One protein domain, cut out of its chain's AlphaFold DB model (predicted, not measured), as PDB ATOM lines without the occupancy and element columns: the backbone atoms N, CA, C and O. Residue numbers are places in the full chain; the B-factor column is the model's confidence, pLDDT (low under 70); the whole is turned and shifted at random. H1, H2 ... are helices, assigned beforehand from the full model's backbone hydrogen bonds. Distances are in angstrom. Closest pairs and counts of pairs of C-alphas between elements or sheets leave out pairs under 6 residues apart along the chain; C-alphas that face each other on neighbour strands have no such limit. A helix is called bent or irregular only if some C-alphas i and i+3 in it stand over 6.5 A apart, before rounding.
ATOM      1  N   PRO A  81     -22.372  40.614  63.447       86.19
ATOM      2  CA  PRO A  81     -23.039  40.149  62.227       86.19
ATOM      3  C   PRO A  81     -22.369  40.582  60.918       86.19
ATOM      4  O   PRO A  81     -22.201  39.780  59.992       86.19
ATOM      5  N   ILE A  82     -21.946  41.848  60.847       88.56
ATOM      6  CA  ILE A  82     -21.324  42.434  59.656       88.56
ATOM      7  C   ILE A  82     -20.030  41.726  59.250       88.56
ATOM      8  O   ILE A  82     -19.715  41.643  58.061       88.56
ATOM      9  N   VAL A  83     -19.292  41.178  60.218       90.94
ATOM     10  CA  VAL A  83     -18.026  40.478  59.978       90.94
ATOM     11  C   VAL A  83     -18.273  39.255  59.126       90.94
ATOM     12  O   VAL A  83     -17.580  39.059  58.132       90.94
ATOM     13  N   TYR A  84     -19.294  38.464  59.455       90.38
ATOM     14  CA  TYR A  84     -19.600  37.249  58.708       90.38
ATOM     15  C   TYR A  84     -19.946  37.554  57.243       90.38
ATOM     16  O   TYR A  84     -19.436  36.901  56.329       90.38
ATOM     17  N   GLN A  85     -20.745  38.598  57.003       91.44
ATOM     18  CA  GLN A  85     -21.076  39.049  55.651       91.44
ATOM     19  C   GLN A  85     -19.833  39.538  54.892       91.44
ATOM     20  O   GLN A  85     -19.616  39.157  53.739       91.44
ATOM     21  N   LYS A  86     -18.970  40.331  55.539       93.62
ATOM     22  CA  LYS A  86     -17.728  40.818  54.924       93.62
ATOM     23  C   LYS A  86     -16.726  39.695  54.662       93.62
ATOM     24  O   LYS A  86     -16.078  39.724  53.620       93.62
ATOM     25  N   VAL A  87     -16.640  38.677  55.524       94.56
ATOM     26  CA  VAL A  87     -15.831  37.472  55.271       94.56
ATOM     27  C   VAL A  87     -16.324  36.767  54.010       94.56
ATOM     28  O   VAL A  87     -15.506  36.448  53.158       94.56
ATOM     29  N   ILE A  88     -17.638  36.582  53.832       94.50
ATOM     30  CA  ILE A  88     -18.201  35.972  52.612       94.50
ATOM     31  C   ILE A  88     -17.774  36.744  51.358       94.50
ATOM     32  O   ILE A  88     -17.312  36.134  50.393       94.50
ATOM     33  N   VAL A  89     -17.910  38.074  51.374       95.06
ATOM     34  CA  VAL A  89     -17.531  38.935  50.242       95.06
ATOM     35  C   VAL A  89     -16.019  38.890  49.996       95.06
ATOM     36  O   VAL A  89     -15.587  38.750  48.852       95.06
ATOM     37  N   PHE A  90     -15.209  38.949  51.055       95.88
ATOM     38  CA  PHE A  90     -13.755  38.838  50.973       95.88
ATOM     39  C   PHE A  90     -13.323  37.497  50.374       95.88
ATOM     40  O   PHE A  90     -12.496  37.474  49.463       95.88
ATOM     41  N   THR A  91     -13.899  36.379  50.824       95.12
ATOM     42  CA  THR A  91     -13.554  35.064  50.281       95.12
ATOM     43  C   THR A  91     -14.000  34.920  48.829       95.12
ATOM     44  O   THR A  91     -13.251  34.365  48.029       95.12
ATOM     45  N   LEU A  92     -15.169  35.457  48.460       94.62
ATOM     46  CA  LEU A  92     -15.607  35.508  47.063       94.62
ATOM     47  C   LEU A  92     -14.570  36.237  46.205       94.62
ATOM     48  O   LEU A  92     -14.121  35.688  45.203       94.62
ATOM     49  N   LEU A  93     -14.133  37.433  46.612       94.62
ATOM     50  CA  LEU A  93     -13.091  38.181  45.901       94.62
ATOM     51  C   LEU A  93     -11.773  37.405  45.826       94.62
ATOM     52  O   LEU A  93     -11.156  37.344  44.767       94.62
ATOM     53  N   PHE A  94     -11.346  36.792  46.928       93.94
ATOM     54  CA  PHE A  94     -10.103  36.025  46.993       93.94
ATOM     55  C   PHE A  94     -10.093  34.847  46.003       93.94
ATOM     56  O   PHE A  94      -9.099  34.611  45.310       93.94
ATOM     57  N   GLU A  95     -11.212  34.131  45.887       92.56
ATOM     58  CA  GLU A  95     -11.378  33.036  44.928       92.56
ATOM     59  C   GLU A  95     -11.470  33.557  43.483       92.56
ATOM     60  O   GLU A  95     -10.737  33.084  42.612       92.56
ATOM     61  N   VAL A  96     -12.282  34.593  43.233       91.94
ATOM     62  CA  VAL A  96     -12.493  35.197  41.901       91.94
ATOM     63  C   VAL A  96     -11.248  35.909  41.365       91.94
ATOM     64  O   VAL A  96     -11.052  35.984  40.156       91.94
ATOM     65  N   LEU A  97     -10.355  36.407  42.217       91.94
ATOM     66  CA  LEU A  97      -9.053  36.928  41.784       91.94
ATOM     67  C   LEU A  97      -8.074  35.797  41.422       91.94
ATOM     68  O   LEU A  97      -7.076  36.025  40.739       91.94
ATOM     69  N   GLY A  98      -8.368  34.557  41.816       88.12
ATOM     70  CA  GLY A  98      -7.516  33.394  41.586       88.12
ATOM     71  C   GLY A  98      -6.478  33.161  42.683       88.12
ATOM     72  O   GLY A  98      -5.630  32.284  42.525       88.12
ATOM     73  N   PHE A  99      -6.544  33.887  43.804       89.31
ATOM     74  CA  PHE A  99      -5.704  33.625  44.976       89.31
ATOM     75  C   PHE A  99      -6.166  32.403  45.770       89.31
ATOM     76  O   PHE A  99      -5.397  31.873  46.559       89.31
ATOM     77  N   GLY A 100      -7.380  31.915  45.536       84.81
ATOM     78  CA  GLY A 100      -7.943  30.735  46.185       84.81
ATOM     79  C   GLY A 100      -7.280  29.400  45.838       84.81
ATOM     80  O   GLY A 100      -6.069  29.290  45.611       84.81
ATOM     81  N   CYS A 101      -8.090  28.344  45.777       76.25
ATOM     82  CA  CYS A 101      -7.606  26.978  45.530       76.25
ATOM     83  C   CYS A 101      -7.062  26.749  44.114       76.25
ATOM     84  O   CYS A 101      -6.558  25.672  43.833       76.25
ATOM     85  N   GLY A 102      -7.153  27.740  43.228       74.38
ATOM     86  CA  GLY A 102      -6.601  27.696  41.879       74.38
ATOM     87  C   GLY A 102      -5.262  28.417  41.722       74.38
ATOM     88  O   GLY A 102      -4.975  28.867  40.623       74.38
ATOM     89  N   SER A 103      -4.453  28.627  42.758       85.06
ATOM     90  CA  SER A 103      -3.115  29.214  42.563       85.06
ATOM     91  C   SER A 103      -2.007  28.397  43.182       85.06
ATOM     92  O   SER A 103      -2.181  27.801  44.248       85.06
ATOM     93  N   GLY A 104      -0.859  28.461  42.510       85.69
ATOM     94  CA  GLY A 104       0.426  27.940  42.935       85.69
ATOM     95  C   GLY A 104       0.750  26.521  42.448       85.69
ATOM     96  O   GLY A 104      -0.083  25.846  41.828       85.69
ATOM     97  N   PRO A 105       1.968  26.049  42.758       83.19
ATOM     98  CA  PRO A 105       2.507  24.793  42.241       83.19
ATOM     99  C   PRO A 105       1.698  23.542  42.602       83.19
ATOM    100  O   PRO A 105       1.585  22.665  41.755       83.19
ATOM    101  N   LEU A 106       1.049  23.472  43.777       83.19
ATOM    102  CA  LEU A 106       0.206  22.314  44.155       83.19
ATOM    103  C   LEU A 106      -1.034  22.158  43.261       83.19
ATOM    104  O   LEU A 106      -1.733  21.153  43.332       83.19
ATOM    105  N   THR A 107      -1.322  23.159  42.427       79.62
ATOM    106  CA  THR A 107      -2.428  23.150  41.459       79.62
ATOM    107  C   THR A 107      -1.932  23.025  40.017       79.62
ATOM    108  O   THR A 107      -2.685  23.277  39.079       79.62
ATOM    109  N   GLY A 108      -0.651  22.689  39.826       79.81
ATOM    110  CA  GLY A 108      -0.011  22.604  38.511       79.81
ATOM    111  C   GLY A 108       0.234  23.961  37.842       79.81
ATOM    112  O   GLY A 108       0.503  24.015  36.644       79.81
ATOM    113  N   ARG A 109       0.134  25.074  38.585       81.69
ATOM    114  CA  ARG A 109       0.362  26.436  38.074       81.69
ATOM    115  C   ARG A 109       1.725  26.941  38.527       81.69
ATOM    116  O   ARG A 109       1.864  27.480  39.623       81.69
ATOM    117  N   PHE A 110       2.722  26.744  37.671       78.69
ATOM    118  CA  PHE A 110       4.108  27.122  37.953       78.69
ATOM    119  C   PHE A 110       4.419  28.559  37.518       78.69
ATOM    120  O   PHE A 110       4.920  29.339  38.323       78.69
ATOM    121  N   TRP A 111       4.073  28.942  36.282       74.69
ATOM    122  CA  TRP A 111       4.273  30.308  35.795       74.69
ATOM    123  C   TRP A 111       3.255  30.699  34.706       74.69
ATOM    124  O   TRP A 111       3.211  30.034  33.670       74.69
ATOM    125  N   PRO A 112       2.457  31.766  34.891       80.38
ATOM    126  CA  PRO A 112       2.253  32.506  36.136       80.38
ATOM    127  C   PRO A 112       1.507  31.646  37.184       80.38
ATOM    128  O   PRO A 112       0.613  30.872  36.833       80.38
ATOM    129  N   PRO A 113       1.833  31.772  38.485       78.56
ATOM    130  CA  PRO A 113       1.233  30.948  39.542       78.56
ATOM    131  C   PRO A 113      -0.223  31.323  39.859       78.56
ATOM    132  O   PRO A 113      -0.943  30.553  40.498       78.56
ATOM    133  N   ILE A 114      -0.663  32.505  39.421       84.44
ATOM    134  CA  ILE A 114      -2.023  33.018  39.589       84.44
ATOM    135  C   ILE A 114      -2.630  33.163  38.198       84.44
ATOM    136  O   ILE A 114      -2.010  33.740  37.314       84.44
ATOM    137  N   GLY A 115      -3.832  32.623  38.002       77.06
ATOM    138  CA  GLY A 115      -4.535  32.723  36.721       77.06
ATOM    139  C   GLY A 115      -5.609  33.806  36.700       77.06
ATOM    140  O   GLY A 115      -5.597  34.648  35.813       77.06
ATOM    141  N   GLY A 116      -6.512  33.781  37.687       83.81
ATOM    142  CA  GLY A 116      -7.815  34.466  37.680       83.81
ATOM    143  C   GLY A 116      -7.835  35.831  36.992       83.81
ATOM    144  O   GLY A 116      -8.110  35.918  35.794       83.81
ATOM    145  N   PHE A 117      -7.514  36.898  37.725       86.31
ATOM    146  CA  PHE A 117      -7.613  38.259  37.182       86.31
ATOM    147  C   PHE A 117      -6.663  38.520  35.997       86.31
ATOM    148  O   PHE A 117      -6.994  39.315  35.118       86.31
ATOM    149  N   LEU A 118      -5.512  37.834  35.933       86.50
ATOM    150  CA  LEU A 118      -4.537  37.996  34.847       86.50
ATOM    151  C   LEU A 118      -5.092  37.545  33.491       86.50
ATOM    152  O   LEU A 118      -4.722  38.118  32.466       86.50
ATOM    153  N   TYR A 119      -5.975  36.545  33.481       87.06
ATOM    154  CA  TYR A 119      -6.600  36.032  32.264       87.06
ATOM    155  C   TYR A 119      -7.989  36.625  32.020       87.06
ATOM    156  O   TYR A 119      -8.338  36.909  30.876       87.06
ATOM    157  N   TRP A 120      -8.781  36.839  33.071       89.50
ATOM    158  CA  TRP A 120     -10.183  37.250  32.938       89.50
ATOM    159  C   TRP A 120     -10.372  38.740  32.645       89.50
ATOM    160  O   TRP A 120     -11.378  39.104  32.042       89.50
ATOM    161  N   LEU A 121      -9.385  39.589  32.960       91.06
ATOM    162  CA  LEU A 121      -9.396  41.008  32.572       91.06
ATOM    163  C   LEU A 121      -8.887  41.270  31.147       91.06
ATOM    164  O   LEU A 121      -8.771  42.425  30.741       91.06
ATOM    165  N   ARG A 122      -8.563  40.224  30.376       91.25
ATOM    166  CA  ARG A 122      -8.034  40.361  29.013       91.25
ATOM    167  C   ARG A 122      -9.053  39.873  27.982       91.25
ATOM    168  O   ARG A 122      -9.473  38.713  28.062       91.25
ATOM    169  N   PRO A 123      -9.432  40.705  26.995       91.38
ATOM    170  CA  PRO A 123     -10.249  40.243  25.878       91.38
ATOM    171  C   PRO A 123      -9.470  39.237  25.014       91.38
ATOM    172  O   PRO A 123      -8.246  39.139  25.111       91.38
ATOM    173  N   ASN A 124     -10.186  38.500  24.161       90.25
ATOM    174  CA  ASN A 124      -9.641  37.489  23.240       90.25
ATOM    175  C   ASN A 124      -8.981  36.280  23.925       90.25
ATOM    176  O   ASN A 124      -8.168  35.573  23.335       90.25
ATOM    177  N   THR A 125      -9.341  36.026  25.179       89.62
ATOM    178  CA  THR A 125      -8.967  34.816  25.918       89.62
ATOM    179  C   THR A 125     -10.059  33.749  25.797       89.62
ATOM    180  O   THR A 125     -11.171  34.046  25.372       89.62
ATOM    181  N   ILE A 126      -9.766  32.500  26.166       90.25
ATOM    182  CA  ILE A 126     -10.747  31.406  26.077       90.25
ATOM    183  C   ILE A 126     -11.806  31.552  27.181       90.25
ATOM    184  O   ILE A 126     -11.464  31.750  28.355       90.25
ATOM    185  N   ARG A 127     -13.081  31.424  26.807       89.56
ATOM    186  CA  ARG A 127     -14.244  31.314  27.702       89.56
ATOM    187  C   ARG A 127     -14.989  30.007  27.445       89.56
ATOM    188  O   ARG A 127     -14.850  29.419  26.380       89.56
ATOM    189  N   LEU A 128     -15.803  29.581  28.408       90.31
ATOM    190  CA  LEU A 128     -16.635  28.388  28.258       90.31
ATOM    191  C   LEU A 128     -18.098  28.725  28.583       90.31
ATOM    192  O   LEU A 128     -18.446  28.795  29.768       90.31
ATOM    193  N   PRO A 129     -18.958  28.945  27.571       89.44
ATOM    194  CA  PRO A 129     -20.360  29.273  27.807       89.44
ATOM    195  C   PRO A 129     -21.093  28.118  28.500       89.44
ATOM    196  O   PRO A 129     -20.768  26.941  28.310       89.44
ATOM    197  N   ALA A 130     -22.076  28.448  29.343       87.06
ATOM    198  CA  ALA A 130     -22.831  27.439  30.089       87.06
ATOM    199  C   ALA A 130     -23.774  26.640  29.177       87.06
ATOM    200  O   ALA A 130     -23.775  25.409  29.220       87.06
ATOM    201  N   TRP A 131     -24.528  27.343  28.325       86.88
ATOM    202  CA  TRP A 131     -25.468  26.761  27.361       86.88
ATOM    203  C   TRP A 131     -25.448  27.547  26.039       86.88
ATOM    204  O   TRP A 131     -26.375  28.324  25.783       86.88
ATOM    205  N   PRO A 132     -24.409  27.361  25.202       83.44
ATOM    206  CA  PRO A 132     -24.213  28.148  23.981       83.44
ATOM    207  C   PRO A 132     -25.400  28.066  23.011       83.44
ATOM    208  O   PRO A 132     -25.747  29.060  22.380       83.44
ATOM    209  N   ASP A 133     -26.068  26.914  22.937       86.25
ATOM    210  CA  ASP A 133     -27.177  26.696  21.999       86.25
ATOM    211  C   ASP A 133     -28.525  27.235  22.498       86.25
ATOM    212  O   ASP A 133     -29.478  27.319  21.727       86.25
ATOM    213  N   LYS A 134     -28.637  27.580  23.790       86.06
ATOM    214  CA  LYS A 134     -29.915  27.966  24.416       86.06
ATOM    215  C   LYS A 134     -29.982  29.435  24.816       86.06
ATOM    216  O   LYS A 134     -31.065  30.012  24.792       86.06
ATOM    217  N   VAL A 135     -28.862  30.036  25.221       81.69
ATOM    218  CA  VAL A 135     -28.843  31.425  25.699       81.69
ATOM    219  C   VAL A 135     -28.352  32.340  24.572       81.69
ATOM    220  O   VAL A 135     -27.209  32.192  24.123       81.69
ATOM    221  N   PRO A 136     -29.168  33.308  24.113       80.56
ATOM    222  CA  PRO A 136     -28.770  34.201  23.031       80.56
ATOM    223  C   PRO A 136     -27.535  35.023  23.424       80.56
ATOM    224  O   PRO A 136     -27.323  35.342  24.593       80.56
ATOM    225  N   PHE A 137     -26.706  35.371  22.436       77.94
ATOM    226  CA  PHE A 137     -25.468  36.153  22.604       77.94
ATOM    227  C   PHE A 137     -24.353  35.502  23.448       77.94
ATOM    228  O   PHE A 137     -23.400  36.189  23.838       77.94
ATOM    229  N   THR A 138     -24.437  34.195  23.723       82.75
ATOM    230  CA  THR A 138     -23.409  33.439  24.471       82.75
ATOM    231  C   THR A 138     -22.573  32.488  23.611       82.75
ATOM    232  O   THR A 138     -21.601  31.926  24.106       82.75
ATOM    233  N   GLN A 139     -22.894  32.344  22.322       81.69
ATOM    234  CA  GLN A 139     -22.155  31.477  21.398       81.69
ATOM    235  C   GLN A 139     -20.697  31.921  21.207       81.69
ATOM    236  O   GLN A 139     -20.383  33.112  21.249       81.69
ATOM    237  N   GLY A 140     -19.816  30.947  20.975       86.38
ATOM    238  CA  GLY A 140     -18.391  31.145  20.715       86.38
ATOM    239  C   GLY A 140     -17.504  31.113  21.963       86.38
ATOM    240  O   GLY A 140     -17.944  31.386  23.083       86.38
ATOM    241  N   ASP A 141     -16.220  30.845  21.733       88.06
ATOM    242  CA  ASP A 141     -15.254  30.483  22.782       88.06
ATOM    243  C   ASP A 141     -14.292  31.619  23.152       88.06
ATOM    244  O   ASP A 141     -13.404  31.455  23.988       88.06
ATOM    245  N   THR A 142     -14.467  32.798  22.557       90.69
ATOM    246  CA  THR A 142     -13.613  33.969  22.792       90.69
ATOM    247  C   THR A 142     -14.264  34.961  23.747       90.69
ATOM    248  O   THR A 142     -15.394  35.405  23.535       90.69
ATOM    249  N   ARG A 143     -13.525  35.355  24.785       91.69
ATOM    250  CA  ARG A 143     -13.934  36.349  25.776       91.69
ATOM    251  C   ARG A 143     -13.998  37.736  25.143       91.69
ATOM    252  O   ARG A 143     -13.018  38.245  24.601       91.69
ATOM    253  N   THR A 144     -15.171  38.342  25.234       92.50
ATOM    254  CA  THR A 144     -15.495  39.662  24.681       92.50
ATOM    255  C   THR A 144     -15.248  40.771  25.705       92.50
ATOM    256  O   THR A 144     -15.125  40.513  26.902       92.50
ATOM    257  N   VAL A 145     -15.238  42.031  25.261       93.44
ATOM    258  CA  VAL A 145     -15.134  43.198  26.162       93.44
ATOM    259  C   VAL A 145     -16.282  43.235  27.178       93.44
ATOM    260  O   VAL A 145     -16.076  43.626  28.322       93.44
ATOM    261  N   VAL A 146     -17.471  42.756  26.798       91.88
ATOM    262  CA  VAL A 146     -18.626  42.646  27.703       91.88
ATOM    263  C   VAL A 146     -18.332  41.689  28.860       91.88
ATOM    264  O   VAL A 146     -18.643  42.002  30.004       91.88
ATOM    265  N   ASP A 147     -17.687  40.552  28.588       92.38
ATOM    266  CA  ASP A 147     -17.312  39.581  29.626       92.38
ATOM    267  C   ASP A 147     -16.291  40.180  30.605       92.38
ATOM    268  O   ASP A 147     -16.415  40.021  31.818       92.38
ATOM    269  N   VAL A 148     -15.312  40.921  30.075       94.12
ATOM    270  CA  VAL A 148     -14.299  41.632  30.868       94.12
ATOM    271  C   VAL A 148     -14.941  42.712  31.742       94.12
ATOM    272  O   VAL A 148     -14.618  42.820  32.923       94.12
ATOM    273  N   ALA A 149     -15.881  43.485  31.191       95.00
ATOM    274  CA  ALA A 149     -16.606  44.514  31.930       95.00
ATOM    275  C   ALA A 149     -17.471  43.911  33.048       95.00
ATOM    276  O   ALA A 149     -17.435  44.397  34.174       95.00
ATOM    277  N   LEU A 150     -18.191  42.816  32.774       94.75
ATOM    278  CA  LEU A 150     -18.966  42.091  33.787       94.75
ATOM    279  C   LEU A 150     -18.071  41.573  34.916       94.75
ATOM    280  O   LEU A 150     -18.404  41.733  36.089       94.75
ATOM    281  N   TYR A 151     -16.914  41.003  34.576       94.50
ATOM    282  CA  TYR A 151     -15.932  40.571  35.565       94.50
ATOM    283  C   TYR A 151     -15.410  41.743  36.411       94.50
ATOM    284  O   TYR A 151     -15.357  41.645  37.637       94.50
ATOM    285  N   ALA A 152     -15.100  42.883  35.788       95.38
ATOM    286  CA  ALA A 152     -14.688  44.089  36.502       95.38
ATOM    287  C   ALA A 152     -15.784  44.606  37.453       95.38
ATOM    288  O   ALA A 152     -15.471  44.983  38.579       95.38
ATOM    289  N   ILE A 153     -17.062  44.558  37.053       95.81
ATOM    290  CA  ILE A 153     -18.197  44.920  37.921       95.81
ATOM    291  C   ILE A 153     -18.258  44.011  39.152       95.81
ATOM    292  O   ILE A 153     -18.475  44.512  40.252       95.81
ATOM    293  N   VAL A 154     -18.024  42.702  39.005       95.00
ATOM    294  CA  VAL A 154     -17.978  41.774  40.150       95.00
ATOM    295  C   VAL A 154     -16.854  42.152  41.119       95.00
ATOM    296  O   VAL A 154     -17.080  42.196  42.329       95.00
ATOM    297  N   LEU A 155     -15.660  42.463  40.605       95.38
ATOM    298  CA  LEU A 155     -14.524  42.867  41.439       95.38
ATOM    299  C   LEU A 155     -14.786  44.194  42.157       95.38
ATOM    300  O   LEU A 155     -14.621  44.282  43.373       95.38
ATOM    301  N   ILE A 156     -15.229  45.213  41.420       95.44
ATOM    302  CA  ILE A 156     -15.514  46.543  41.965       95.44
ATOM    303  C   ILE A 156     -16.656  46.463  42.977       95.44
ATOM    304  O   ILE A 156     -16.533  47.001  44.072       95.44
ATOM    305  N   GLY A 157     -17.739  45.752  42.655       94.31
ATOM    306  CA  GLY A 157     -18.889  45.580  43.539       94.31
ATOM    307  C   GLY A 157     -18.539  44.827  44.822       94.31
ATOM    308  O   GLY A 157     -18.982  45.210  45.904       94.31
ATOM    309  N   GLY A 158     -17.686  43.800  44.741       93.00
ATOM    310  CA  GLY A 158     -17.174  43.118  45.928       93.00
ATOM    311  C   GLY A 158     -16.308  44.033  46.798       93.00
ATOM    312  O   GLY A 158     -16.499  44.078  48.012       93.00
ATOM    313  N   VAL A 159     -15.380  44.793  46.201       94.75
ATOM    314  CA  VAL A 159     -14.532  45.747  46.943       94.75
ATOM    315  C   VAL A 159     -15.390  46.836  47.584       94.75
ATOM    316  O   VAL A 159     -15.208  47.155  48.755       94.75
ATOM    317  N   TRP A 160     -16.375  47.355  46.855       93.31
ATOM    318  CA  TRP A 160     -17.311  48.354  47.355       93.31
ATOM    319  C   TRP A 160     -18.111  47.841  48.558       93.31
ATOM    320  O   TRP A 160     -18.173  48.514  49.583       93.31
ATOM    321  N   ALA A 161     -18.670  46.630  48.481       91.94
ATOM    322  CA  ALA A 161     -19.375  46.006  49.604       91.94
ATOM    323  C   ALA A 161     -18.445  45.722  50.802       91.94
ATOM    324  O   ALA A 161     -18.854  45.783  51.964       91.94
ATOM    325  N   LEU A 162     -17.166  45.438  50.545       91.50
ATOM    326  CA  LEU A 162     -16.183  45.215  51.599       91.50
ATOM    327  C   LEU A 162     -15.790  46.518  52.313       91.50
ATOM    328  O   LEU A 162     -15.594  46.504  53.527       91.50
ATOM    329  N   LEU A 163     -15.743  47.638  51.593       90.50
ATOM    330  CA  LEU A 163     -15.425  48.962  52.139       90.50
ATOM    331  C   LEU A 163     -16.650  49.715  52.676       90.50
ATOM    332  O   LEU A 163     -16.489  50.688  53.411       90.50
ATOM    333  N   SER A 164     -17.870  49.280  52.351       88.19
ATOM    334  CA  SER A 164     -19.078  49.982  52.780       88.19
ATOM    335  C   SER A 164     -19.232  49.971  54.306       88.19
ATOM    336  O   SER A 164     -19.000  48.923  54.934       88.19
ATOM    337  N   PRO A 165     -19.665  51.092  54.912       85.31
ATOM    338  CA  PRO A 165     -19.984  51.133  56.333       85.31
ATOM    339  C   PRO A 165     -21.188  50.239  56.645       85.31
ATOM    340  O   PRO A 165     -21.949  49.853  55.752       85.31
ATOM    341  N   GLY A 166     -21.348  49.900  57.922       82.56
ATOM    342  CA  GLY A 166     -22.540  49.207  58.386       82.56
ATOM    343  C   GLY A 166     -23.786  50.079  58.242       82.56
ATOM    344  O   GLY A 166     -23.752  51.291  58.442       82.56
ATOM    345  N   SER A 167     -24.880  49.442  57.847       80.31
ATOM    346  CA  SER A 167     -26.214  50.017  57.728       80.31
ATOM    347  C   SER A 167     -27.135  49.339  58.742       80.31
ATOM    348  O   SER A 167     -26.940  48.154  59.041       80.31
ATOM    349  N   PRO A 168     -28.189  50.026  59.223       71.19
ATOM    350  CA  PRO A 168     -29.325  49.348  59.834       71.19
ATOM    351  C   PRO A 168     -29.801  48.220  58.912       71.19
ATOM    352  O   PRO A 168     -29.731  48.358  57.682       71.19
ATOM    353  N   GLY A 169     -30.236  47.098  59.491       66.69
ATOM    354  CA  GLY A 169     -30.678  45.939  58.716       66.69
ATOM    355  C   GLY A 169     -31.863  46.266  57.795       66.69
ATOM    356  O   GLY A 169     -32.455  47.347  57.902       66.69
ATOM    357  N   PRO A 170     -32.242  45.348  56.886       64.44
ATOM    358  CA  PRO A 170     -33.430  45.522  56.051       64.44
ATOM    359  C   PRO A 170     -34.646  45.888  56.919       64.44
ATOM    360  O   PRO A 170     -34.987  45.153  57.840       64.44
ATOM    361  N   GLY A 171     -35.264  47.047  56.662       59.62
ATOM    362  CA  GLY A 171     -36.380  47.565  57.469       59.62
ATOM    363  C   GLY A 171     -36.002  48.526  58.607       59.62
ATOM    364  O   GLY A 171     -36.881  48.939  59.354       59.62
ATOM    365  N   GLY A 172     -34.730  48.918  58.744       61.53
ATOM    366  CA  GLY A 172     -34.296  49.950  59.699       61.53
ATOM    367  C   GLY A 172     -34.177  49.477  61.150       61.53
ATOM    368  O   GLY A 172     -33.896  50.282  62.036       61.53
ATOM    369  N   THR A 173     -34.368  48.185  61.413       60.34
ATOM    370  CA  THR A 173     -34.284  47.620  62.762       60.34
ATOM    371  C   THR A 173     -32.827  47.408  63.188       60.34
ATOM    372  O   THR A 173     -32.042  46.852  62.408       60.34
ATOM    373  N   PRO A 174     -32.451  47.792  64.424       63.50
ATOM    374  CA  PRO A 174     -31.176  47.404  65.019       63.50
ATOM    375  C   PRO A 174     -31.034  45.880  65.040       63.50
ATOM    376  O   PRO A 174     -31.988  45.162  65.330       63.50
ATOM    377  N   VAL A 175     -29.843  45.390  64.707       66.75
ATOM    378  CA  VAL A 175     -29.571  43.952  64.545       66.75
ATOM    379  C   VAL A 175     -29.492  43.246  65.897       66.75
ATOM    380  O   VAL A 175     -29.966  42.122  66.045       66.75
ATOM    381  N   THR A 176     -28.948  43.934  66.900       63.22
ATOM    382  CA  THR A 176     -28.994  43.526  68.302       63.22
ATOM    383  C   THR A 176     -29.264  44.738  69.189       63.22
ATOM    384  O   THR A 176     -29.114  45.891  68.777       63.22
ATOM    385  N   ALA A 177     -29.648  44.473  70.438       56.12
ATOM    386  CA  ALA A 177     -29.851  45.499  71.457       56.12
ATOM    387  C   ALA A 177     -28.536  46.131  71.971       56.12
ATOM    388  O   ALA A 177     -28.587  47.093  72.729       56.12
ATOM    389  N   ALA A 178     -27.369  45.602  71.579       57.59
ATOM    390  CA  ALA A 178     -26.075  45.873  72.211       57.59
ATOM    391  C   ALA A 178     -25.162  46.852  71.440       57.59
ATOM    392  O   ALA A 178     -23.966  46.909  71.712       57.59
ATOM    393  N   GLY A 179     -25.702  47.651  70.512       59.44
ATOM    394  CA  GLY A 179     -24.926  48.699  69.831       59.44
ATOM    395  C   GLY A 179     -24.029  48.198  68.692       59.44
ATOM    396  O   GLY A 179     -22.925  48.706  68.511       59.44
ATOM    397  N   ASP A 180     -24.498  47.216  67.922       69.38
ATOM    398  CA  ASP A 180     -23.772  46.694  66.759       69.38
ATOM    399  C   ASP A 180     -23.572  47.726  65.644       69.38
ATOM    400  O   ASP A 180     -24.409  48.596  65.398       69.38
ATOM    401  N   VAL A 181     -22.507  47.521  64.863       73.94
ATOM    402  CA  VAL A 181     -22.200  48.290  63.645       73.94
ATOM    403  C   VAL A 181     -23.248  48.077  62.534       73.94
ATOM    404  O   VAL A 181     -23.343  48.881  61.610       73.94
ATOM    405  N   GLY A 182     -24.070  47.025  62.621       83.75
ATOM    406  CA  GLY A 182     -25.172  46.749  61.692       83.75
ATOM    407  C   GLY A 182     -24.866  45.631  60.693       83.75
ATOM    408  O   GLY A 182     -24.202  44.653  61.031       83.75
ATOM    409  N   LEU A 183     -25.382  45.750  59.467       85.81
ATOM    410  CA  LEU A 183     -25.182  44.812  58.351       85.81
ATOM    411  C   LEU A 183     -24.704  45.557  57.098       85.81
ATOM    412  O   LEU A 183     -24.818  46.776  56.999       85.81
ATOM    413  N   ILE A 184     -24.195  44.829  56.105       86.00
ATOM    414  CA  ILE A 184     -23.987  45.375  54.762       86.00
ATOM    415  C   ILE A 184     -25.353  45.703  54.153       86.00
ATOM    416  O   ILE A 184     -26.268  44.879  54.184       86.00
ATOM    417  N   ASN A 185     -25.483  46.893  53.560       86.38
ATOM    418  CA  ASN A 185     -26.680  47.248  52.804       86.38
ATOM    419  C   ASN A 185     -26.827  46.288  51.602       86.38
ATOM    420  O   ASN A 185     -25.969  46.298  50.712       86.38
ATOM    421  N   PRO A 186     -27.903  45.482  51.536       85.88
ATOM    422  CA  PRO A 186     -28.048  44.448  50.514       85.88
ATOM    423  C   PRO A 186     -28.159  45.023  49.096       85.88
ATOM    424  O   PRO A 186     -27.796  44.359  48.127       85.88
ATOM    425  N   VAL A 187     -28.574  46.284  48.944       88.00
ATOM    426  CA  VAL A 187     -28.626  46.951  47.634       88.00
ATOM    427  C   VAL A 187     -27.229  47.060  47.009       88.00
ATOM    428  O   VAL A 187     -27.093  46.971  45.791       88.00
ATOM    429  N   LEU A 188     -26.175  47.164  47.826       88.88
ATOM    430  CA  LEU A 188     -24.793  47.265  47.348       88.88
ATOM    431  C   LEU A 188     -24.280  45.972  46.707       88.88
ATOM    432  O   LEU A 188     -23.373  46.028  45.880       88.88
ATOM    433  N   VAL A 189     -24.850  44.813  47.058       91.25
ATOM    434  CA  VAL A 189     -24.447  43.526  46.469       91.25
ATOM    435  C   VAL A 189     -25.250  43.164  45.218       91.25
ATOM    436  O   VAL A 189     -24.840  42.260  44.493       91.25
ATOM    437  N   VAL A 190     -26.338  43.883  44.907       92.81
ATOM    438  CA  VAL A 190     -27.165  43.637  43.707       92.81
ATOM    439  C   VAL A 190     -26.341  43.677  42.414       92.81
ATOM    440  O   VAL A 190     -26.444  42.719  41.643       92.81
ATOM    441  N   PRO A 191     -25.485  44.693  42.158       93.19
ATOM    442  CA  PRO A 191     -24.679  44.723  40.939       93.19
ATOM    443  C   PRO A 191     -23.768  43.498  40.825       93.19
ATOM    444  O   PRO A 191     -23.675  42.903  39.756       93.19
ATOM    445  N   THR A 192     -23.162  43.070  41.936       93.31
ATOM    446  CA  THR A 192     -22.305  41.878  41.999       93.31
ATOM    447  C   THR A 192     -23.093  40.600  41.709       93.31
ATOM    448  O   THR A 192     -22.626  39.756  40.949       93.31
ATOM    449  N   ILE A 193     -24.297  40.457  42.275       94.44
ATOM    450  CA  ILE A 193     -25.171  39.294  42.061       94.44
ATOM    451  C   ILE A 193     -25.569  39.186  40.590       94.44
ATOM    452  O   ILE A 193     -25.417  38.117  39.995       94.44
ATOM    453  N   VAL A 194     -26.061  40.285  40.011       95.44
ATOM    454  CA  VAL A 194     -26.523  40.329  38.618       95.44
ATOM    455  C   VAL A 194     -25.351  40.113  37.667       95.44
ATOM    456  O   VAL A 194     -25.437  39.261  36.784       95.44
ATOM    457  N   ALA A 195     -24.234  40.816  37.876       94.25
ATOM    458  CA  ALA A 195     -23.048  40.672  37.044       94.25
ATOM    459  C   ALA A 195     -22.498  39.243  37.091       94.25
ATOM    460  O   ALA A 195     -22.220  38.682  36.038       94.25
ATOM    461  N   LEU A 196     -22.408  38.619  38.273       93.94
ATOM    462  CA  LEU A 196     -21.919  37.244  38.396       93.94
ATOM    463  C   LEU A 196     -22.889  36.223  37.781       93.94
ATOM    464  O   LEU A 196     -22.438  35.258  37.171       93.94
ATOM    465  N   GLY A 197     -24.203  36.451  37.879       93.50
ATOM    466  CA  GLY A 197     -25.212  35.614  37.226       93.50
ATOM    467  C   GLY A 197     -25.117  35.671  35.699       93.50
ATOM    468  O   GLY A 197     -25.005  34.636  35.044       93.50
ATOM    469  N   VAL A 198     -25.081  36.878  35.123       93.56
ATOM    470  CA  VAL A 198     -24.923  37.071  33.669       93.56
ATOM    471  C   VAL A 198     -23.571  36.537  33.195       93.56
ATOM    472  O   VAL A 198     -23.496  35.863  32.166       93.56
ATOM    473  N   LEU A 199     -22.506  36.785  33.959       92.38
ATOM    474  CA  LEU A 199     -21.176  36.271  33.659       92.38
ATOM    475  C   LEU A 199     -21.144  34.745  33.704       92.38
ATOM    476  O   LEU A 199     -20.520  34.154  32.840       92.38
ATOM    477  N   GLY A 200     -21.859  34.096  34.626       90.75
ATOM    478  CA  GLY A 200     -21.943  32.636  34.680       90.75
ATOM    479  C   GLY A 200     -22.649  32.004  33.483       90.75
ATOM    480  O   GLY A 200     -22.269  30.911  33.066       90.75
ATOM    481  N   LEU A 201     -23.616  32.701  32.876       91.06
ATOM    482  CA  LEU A 201     -24.240  32.258  31.623       91.06
ATOM    483  C   LEU A 201     -23.263  32.339  30.441       91.06
ATOM    484  O   LEU A 201     -23.244  31.450  29.587       91.06
ATOM    485  N   ARG A 202     -22.442  33.396  30.405       90.94
ATOM    486  CA  ARG A 202     -21.476  33.667  29.326       90.94
ATOM    487  C   ARG A 202     -20.163  32.899  29.488       90.94
ATOM    488  O   ARG A 202     -19.544  32.525  28.497       90.94
ATOM    489  N   ASP A 203     -19.748  32.658  30.723       91.25
ATOM    490  CA  ASP A 203     -18.503  32.006  31.093       91.25
ATOM    491  C   ASP A 203     -18.638  31.274  32.435       91.25
ATOM    492  O   ASP A 203     -18.429  31.819  33.526       91.25
ATOM    493  N   LYS A 204     -18.935  29.978  32.351       90.81
ATOM    494  CA  LYS A 204     -19.123  29.144  33.539       90.81
ATOM    495  C   LYS A 204     -17.834  28.967  34.343       90.81
ATOM    496  O   LYS A 204     -17.906  28.638  35.523       90.81
ATOM    497  N   THR A 205     -16.658  29.186  33.742       90.62
ATOM    498  CA  THR A 205     -15.379  29.024  34.455       90.62
ATOM    499  C   THR A 205     -15.232  30.048  35.570       90.62
ATOM    500  O   THR A 205     -14.784  29.694  36.658       90.62
ATOM    501  N   ILE A 206     -15.677  31.286  35.336       90.94
ATOM    502  CA  ILE A 206     -15.613  32.355  36.331       90.94
ATOM    503  C   ILE A 206     -16.639  32.111  37.438       90.94
ATOM    504  O   ILE A 206     -16.321  32.271  38.613       90.94
ATOM    505  N   PHE A 207     -17.846  31.660  37.090       91.69
ATOM    506  CA  PHE A 207     -18.875  31.337  38.080       91.69
ATOM    507  C   PHE A 207     -18.472  30.173  38.997       91.69
ATOM    508  O   PHE A 207     -18.654  30.248  40.212       91.69
ATOM    509  N   LEU A 208     -17.863  29.123  38.436       90.62
ATOM    510  CA  LEU A 208     -17.319  28.006  39.213       90.62
ATOM    511  C   LEU A 208     -16.122  28.438  40.064       90.62
ATOM    512  O   LEU A 208     -16.009  28.039  41.220       90.62
ATOM    513  N   ALA A 209     -15.244  29.288  39.525       89.25
ATOM    514  CA  ALA A 209     -14.141  29.844  40.298       89.25
ATOM    515  C   ALA A 209     -14.627  30.723  41.456       89.25
ATOM    516  O   ALA A 209     -14.042  30.686  42.532       89.25
ATOM    517  N   ALA A 210     -15.730  31.450  41.271       89.62
ATOM    518  CA  ALA A 210     -16.389  32.213  42.325       89.62
ATOM    519  C   ALA A 210     -17.072  31.340  43.389       89.62
ATOM    520  O   ALA A 210     -17.627  31.891  44.339       89.62
ATOM    521  N   ARG A 211     -17.079  30.007  43.217       89.38
ATOM    522  CA  ARG A 211     -17.901  29.054  43.977       89.38
ATOM    523  C   ARG A 211     -19.324  29.568  44.124       89.38
ATOM    524  O   ARG A 211     -19.781  29.854  45.238       89.38
ATOM    525  N   GLY A 212     -19.997  29.771  42.991       86.44
ATOM    526  CA  GLY A 212     -21.346  30.329  42.960       86.44
ATOM    527  C   GLY A 212     -22.331  29.588  43.877       86.44
ATOM    528  O   GLY A 212     -23.180  30.202  44.521       86.44
ATOM    529  N   GLU A 213     -22.150  28.281  44.044       86.94
ATOM    530  CA  GLU A 213     -22.920  27.441  44.961       86.94
ATOM    531  C   GLU A 213     -22.748  27.812  46.443       86.94
ATOM    532  O   GLU A 213     -23.650  27.581  47.246       86.94
ATOM    533  N   HIS A 214     -21.609  28.396  46.818       88.88
ATOM    534  CA  HIS A 214     -21.288  28.727  48.202       88.88
ATOM    535  C   HIS A 214     -21.388  30.227  48.478       88.88
ATOM    536  O   HIS A 214     -22.086  30.612  49.410       88.88
ATOM    537  N   TYR A 215     -20.700  31.089  47.723       91.44
ATOM    538  CA  TYR A 215     -20.644  32.520  48.051       91.44
ATOM    539  C   TYR A 215     -21.716  33.341  47.339       91.44
ATOM    540  O   TYR A 215     -22.345  34.172  47.986       91.44
ATOM    541  N   TRP A 216     -21.984  33.087  46.054       92.56
ATOM    542  CA  TRP A 216     -23.036  33.816  45.328       92.56
ATOM    543  C   TRP A 216     -24.418  33.540  45.930       92.56
ATOM    544  O   TRP A 216     -25.164  34.481  46.185       92.56
ATOM    545  N   LEU A 217     -24.710  32.285  46.299       90.94
ATOM    546  CA  LEU A 217     -25.933  31.937  47.032       90.94
ATOM    547  C   LEU A 217     -26.058  32.695  48.368       90.94
ATOM    548  O   LEU A 217     -27.137  33.160  48.727       90.94
ATOM    549  N   LYS A 218     -24.948  32.877  49.091       91.81
ATOM    550  CA  LYS A 218     -24.929  33.620  50.359       91.81
ATOM    551  C   LYS A 218     -25.134  35.123  50.185       91.81
ATOM    552  O   LYS A 218     -25.638  35.745  51.113       91.81
ATOM    553  N   LEU A 219     -24.824  35.702  49.022       92.06
ATOM    554  CA  LEU A 219     -25.155  37.106  48.750       92.06
ATOM    555  C   LEU A 219     -26.675  37.334  48.725       92.06
ATOM    556  O   LEU A 219     -27.135  38.364  49.206       92.06
ATOM    557  N   PHE A 220     -27.468  36.367  48.248       91.25
ATOM    558  CA  PHE A 220     -28.935  36.448  48.324       91.25
ATOM    559  C   PHE A 220     -29.458  36.389  49.761       91.25
ATOM    560  O   PHE A 220     -30.500  36.964  50.067       91.25
ATOM    561  N   VAL A 221     -28.726  35.735  50.666       91.00
ATOM    562  CA  VAL A 221     -29.114  35.663  52.079       91.00
ATOM    563  C   VAL A 221     -29.074  37.047  52.743       91.00
ATOM    564  O   VAL A 221     -29.811  37.288  53.692       91.00
ATOM    565  N   PHE A 222     -28.294  38.000  52.222       89.25
ATOM    566  CA  PHE A 222     -28.170  39.339  52.819       89.25
ATOM    567  C   PHE A 222     -29.481  40.142  52.794       89.25
ATOM    568  O   PHE A 222     -29.618  41.106  53.544       89.25
ATOM    569  N   PHE A 223     -30.448  39.744  51.961       87.69
ATOM    570  CA  PHE A 223     -31.759  40.389  51.852       87.69
ATOM    571  C   PHE A 223     -32.742  39.966  52.951       87.69
ATOM    572  O   PHE A 223     -33.776  40.610  53.114       87.69
ATOM    573  N   PHE A 224     -32.440  38.908  53.709       85.81
ATOM    574  CA  PHE A 224     -33.307  38.418  54.780       85.81
ATOM    575  C   PHE A 224     -33.065  39.155  56.107       85.81
ATOM    576  O   PHE A 224     -31.983  39.717  56.315       85.81
ATOM    577  N   PRO A 225     -34.028  39.122  57.046       83.94
ATOM    578  CA  PRO A 225     -33.808  39.545  58.426       83.94
ATOM    579  C   PRO A 225     -32.660  38.769  59.082       83.94
ATOM    580  O   PRO A 225     -32.451  37.593  58.793       83.94
ATOM    581  N   PHE A 226     -31.928  39.405  60.000       81.81
ATOM    582  CA  PHE A 226     -30.699  38.848  60.583       81.81
ATOM    583  C   PHE A 226     -30.846  37.426  61.154       81.81
ATOM    584  O   PHE A 226     -30.015  36.561  60.869       81.81
ATOM    585  N   THR A 227     -31.910  37.166  61.917       82.81
ATOM    586  CA  THR A 227     -32.179  35.843  62.506       82.81
ATOM    587  C   THR A 227     -32.267  34.757  61.434       82.81
ATOM    588  O   THR A 227     -31.670  33.686  61.574       82.81
ATOM    589  N   ASP A 228     -32.935  35.064  60.321       85.94
ATOM    590  CA  ASP A 228     -33.109  34.147  59.197       85.94
ATOM    591  C   ASP A 228     -31.804  33.959  58.422       85.94
ATOM    592  O   ASP A 228     -31.536  32.862  57.927       85.94
ATOM    593  N   GLN A 229     -30.939  34.983  58.371       86.75
ATOM    594  CA  GLN A 229     -29.628  34.867  57.727       86.75
ATOM    595  C   GLN A 229     -28.787  33.760  58.365       86.75
ATOM    596  O   GLN A 229     -28.216  32.934  57.654       86.75
ATOM    597  N   ILE A 230     -28.736  33.696  59.701       87.00
ATOM    598  CA  ILE A 230     -27.962  32.669  60.414       87.00
ATOM    599  C   ILE A 230     -28.476  31.268  60.070       87.00
ATOM    600  O   ILE A 230     -27.678  30.365  59.801       87.00
ATOM    601  N   ALA A 231     -29.798  31.079  60.079       90.25
ATOM    602  CA  ALA A 231     -30.411  29.806  59.723       90.25
ATOM    603  C   ALA A 231     -30.089  29.429  58.269       90.25
ATOM    604  O   ALA A 231     -29.592  28.331  58.014       90.25
ATOM    605  N   ALA A 232     -30.269  30.361  57.331       90.00
ATOM    606  CA  ALA A 232     -29.983  30.157  55.916       90.00
ATOM    607  C   ALA A 232     -28.507  29.812  55.662       90.00
ATOM    608  O   ALA A 232     -28.214  28.865  54.935       90.00
ATOM    609  N   PHE A 233     -27.557  30.501  56.306       90.12
ATOM    610  CA  PHE A 233     -26.131  30.195  56.171       90.12
ATOM    611  C   PHE A 233     -25.783  28.779  56.634       90.12
ATOM    612  O   PHE A 233     -25.011  28.086  55.964       90.12
ATOM    613  N   LYS A 234     -26.366  28.335  57.754       90.19
ATOM    614  CA  LYS A 234     -26.186  26.971  58.266       90.19
ATOM    615  C   LYS A 234     -26.786  25.935  57.317       90.19
ATOM    616  O   LYS A 234     -26.128  24.937  57.034       90.19
ATOM    617  N   ILE A 235     -27.987  26.190  56.792       90.88
ATOM    618  CA  ILE A 235     -28.661  25.300  55.839       90.88
ATOM    619  C   ILE A 235     -27.843  25.172  54.554       90.88
ATOM    620  O   ILE A 235     -27.563  24.055  54.133       90.88
ATOM    621  N   ILE A 236     -27.379  26.285  53.975       89.81
ATOM    622  CA  ILE A 236     -26.521  26.266  52.779       89.81
ATOM    623  C   ILE A 236     -25.274  25.412  53.029       89.81
ATOM    624  O   ILE A 236     -24.926  24.564  52.208       89.81
ATOM    625  N   MET A 237     -24.614  25.602  54.175       87.75
ATOM    626  CA  MET A 237     -23.424  24.826  54.524       87.75
ATOM    627  C   MET A 237     -23.741  23.331  54.656       87.75
ATOM    628  O   MET A 237     -23.021  22.501  54.105       87.75
ATOM    629  N   LEU A 238     -24.838  22.983  55.330       89.88
ATOM    630  CA  LEU A 238     -25.284  21.600  55.482       89.88
ATOM    631  C   LEU A 238     -25.602  20.958  54.125       89.88
ATOM    632  O   LEU A 238     -25.124  19.862  53.845       89.88
ATOM    633  N   CYS A 239     -26.358  21.646  53.268       87.56
ATOM    634  CA  CYS A 239     -26.729  21.163  51.940       87.56
ATOM    635  C   CYS A 239     -25.505  20.928  51.050       87.56
ATOM    636  O   CYS A 239     -25.456  19.924  50.346       87.56
ATOM    637  N   LEU A 240     -24.495  21.800  51.108       85.81
ATOM    638  CA  LEU A 240     -23.258  21.624  50.338       85.81
ATOM    639  C   LEU A 240     -22.451  20.409  50.808       85.81
ATOM    640  O   LEU A 240     -21.925  19.655  49.989       85.81
ATOM    641  N   TRP A 241     -22.387  20.174  52.120       80.81
ATOM    642  CA  TRP A 241     -21.720  18.994  52.676       80.81
ATOM    643  C   TRP A 241     -22.487  17.704  52.387       80.81
ATOM    644  O   TRP A 241     -21.879  16.681  52.067       80.81
TER     645      TRP A 241
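Overview. This is residues 81 to 241 of the 258 residues of an uncharacterized protein of Mycobacterium tuberculosis variant africanum (UniProt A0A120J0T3). Four helices, H1, H3, H4 and H6, stand as a bundle in a ring, each running against the one before it, and H7 folds back along H6 on the outside of that ring. Short H5 joins H4 to H6; the long link of residues 121 to 144 lies at the end of the bundle where H3 begins and H4 ends, the link of residues 164 to 185 lies beyond the other end, and residues 106 to 111 stick out. The printed part has 161 residues with seven named helices, H1 to H7 in chain order, and no named strand; the class is all helix. It is compact, with a radius of gyration of the C-alphas of 17.0 A and spans of 52 by 38 by 30 A.

Arrangement. H3, residues 145 to 163, is the longest helix and forms a helical hairpin with H4, residues 186 to 202: they touch at a shallow tilt of 27 degrees, opposite ways, with the C-alphas of Val 154 and Thr 192 closest at 4.7 A. With residues 155 to 162 alone, H3 also touches H1, residues 81 to 96, at a shallow tilt of 29 degrees, opposite ways; the closest C-alphas are those of Lys 86 and Leu 162, 5.7 A apart. H6, residues 212 to 221, touches residues 88 to 92 of H1, closest at the C-alphas of Leu 92 and Tyr 215, 5.9 A. H6 also touches residues 189 to 196 of H4, closest at the C-alphas of Ile 193 and Trp 216, 6.7 A. H1 and H4 are apart, and so are H3 and H6. H7, residues 226 to 241, forms a helical hairpin with H6 at a shallow tilt of 15 degrees, with the C-alphas of Val 221 and Gln 229 closest at 5.7 A. H5, residues 204 to 209, touches residues 196 to 200 of H4 at a steep tilt of 50 degrees, closest at the C-alphas of Gly 200 and Phe 207, 4.8 A. H2, residues 116 to 120, touches no helix; it is close to H3 but not clearly touching, with the C-alphas of Trp 120 and Val 148 6.4 A apart. Every O i to N i+4 pair is within hydrogen-bond range in H2, H3 and H5, against 11 of 12 in H1 and H7, 10 of 13 in H4 and 2 of 6 in H6, where 4 of 7 O i to N i+3 pairs are.

Along the chain. H3 is 26.6 A long, H4 24.7 A, H1 23.4 A, H7 23.2 A and H6 13.1 A. H4 is only just irregular: C-alphas 188 and 191 are 6.9 A apart. H1 begins at C-alpha 81 (-23.039, 40.149, 62.227), H3 at C-alpha 145 (-15.134, 43.198, 26.162), and H7 ends at C-alpha 241 (-21.720, 18.994, 52.676).

Size, cuts and confidence. The two C-alphas farthest apart, those of Gly 140 and Ala 178, are 54.1 A apart. The printed part has no cut. The links H1 to H2, H2 to H3 and H3 to H4 are long; the other three are tight. The mean pLDDT of the printed part is 86.6, and residues 169 to 180 are under 70.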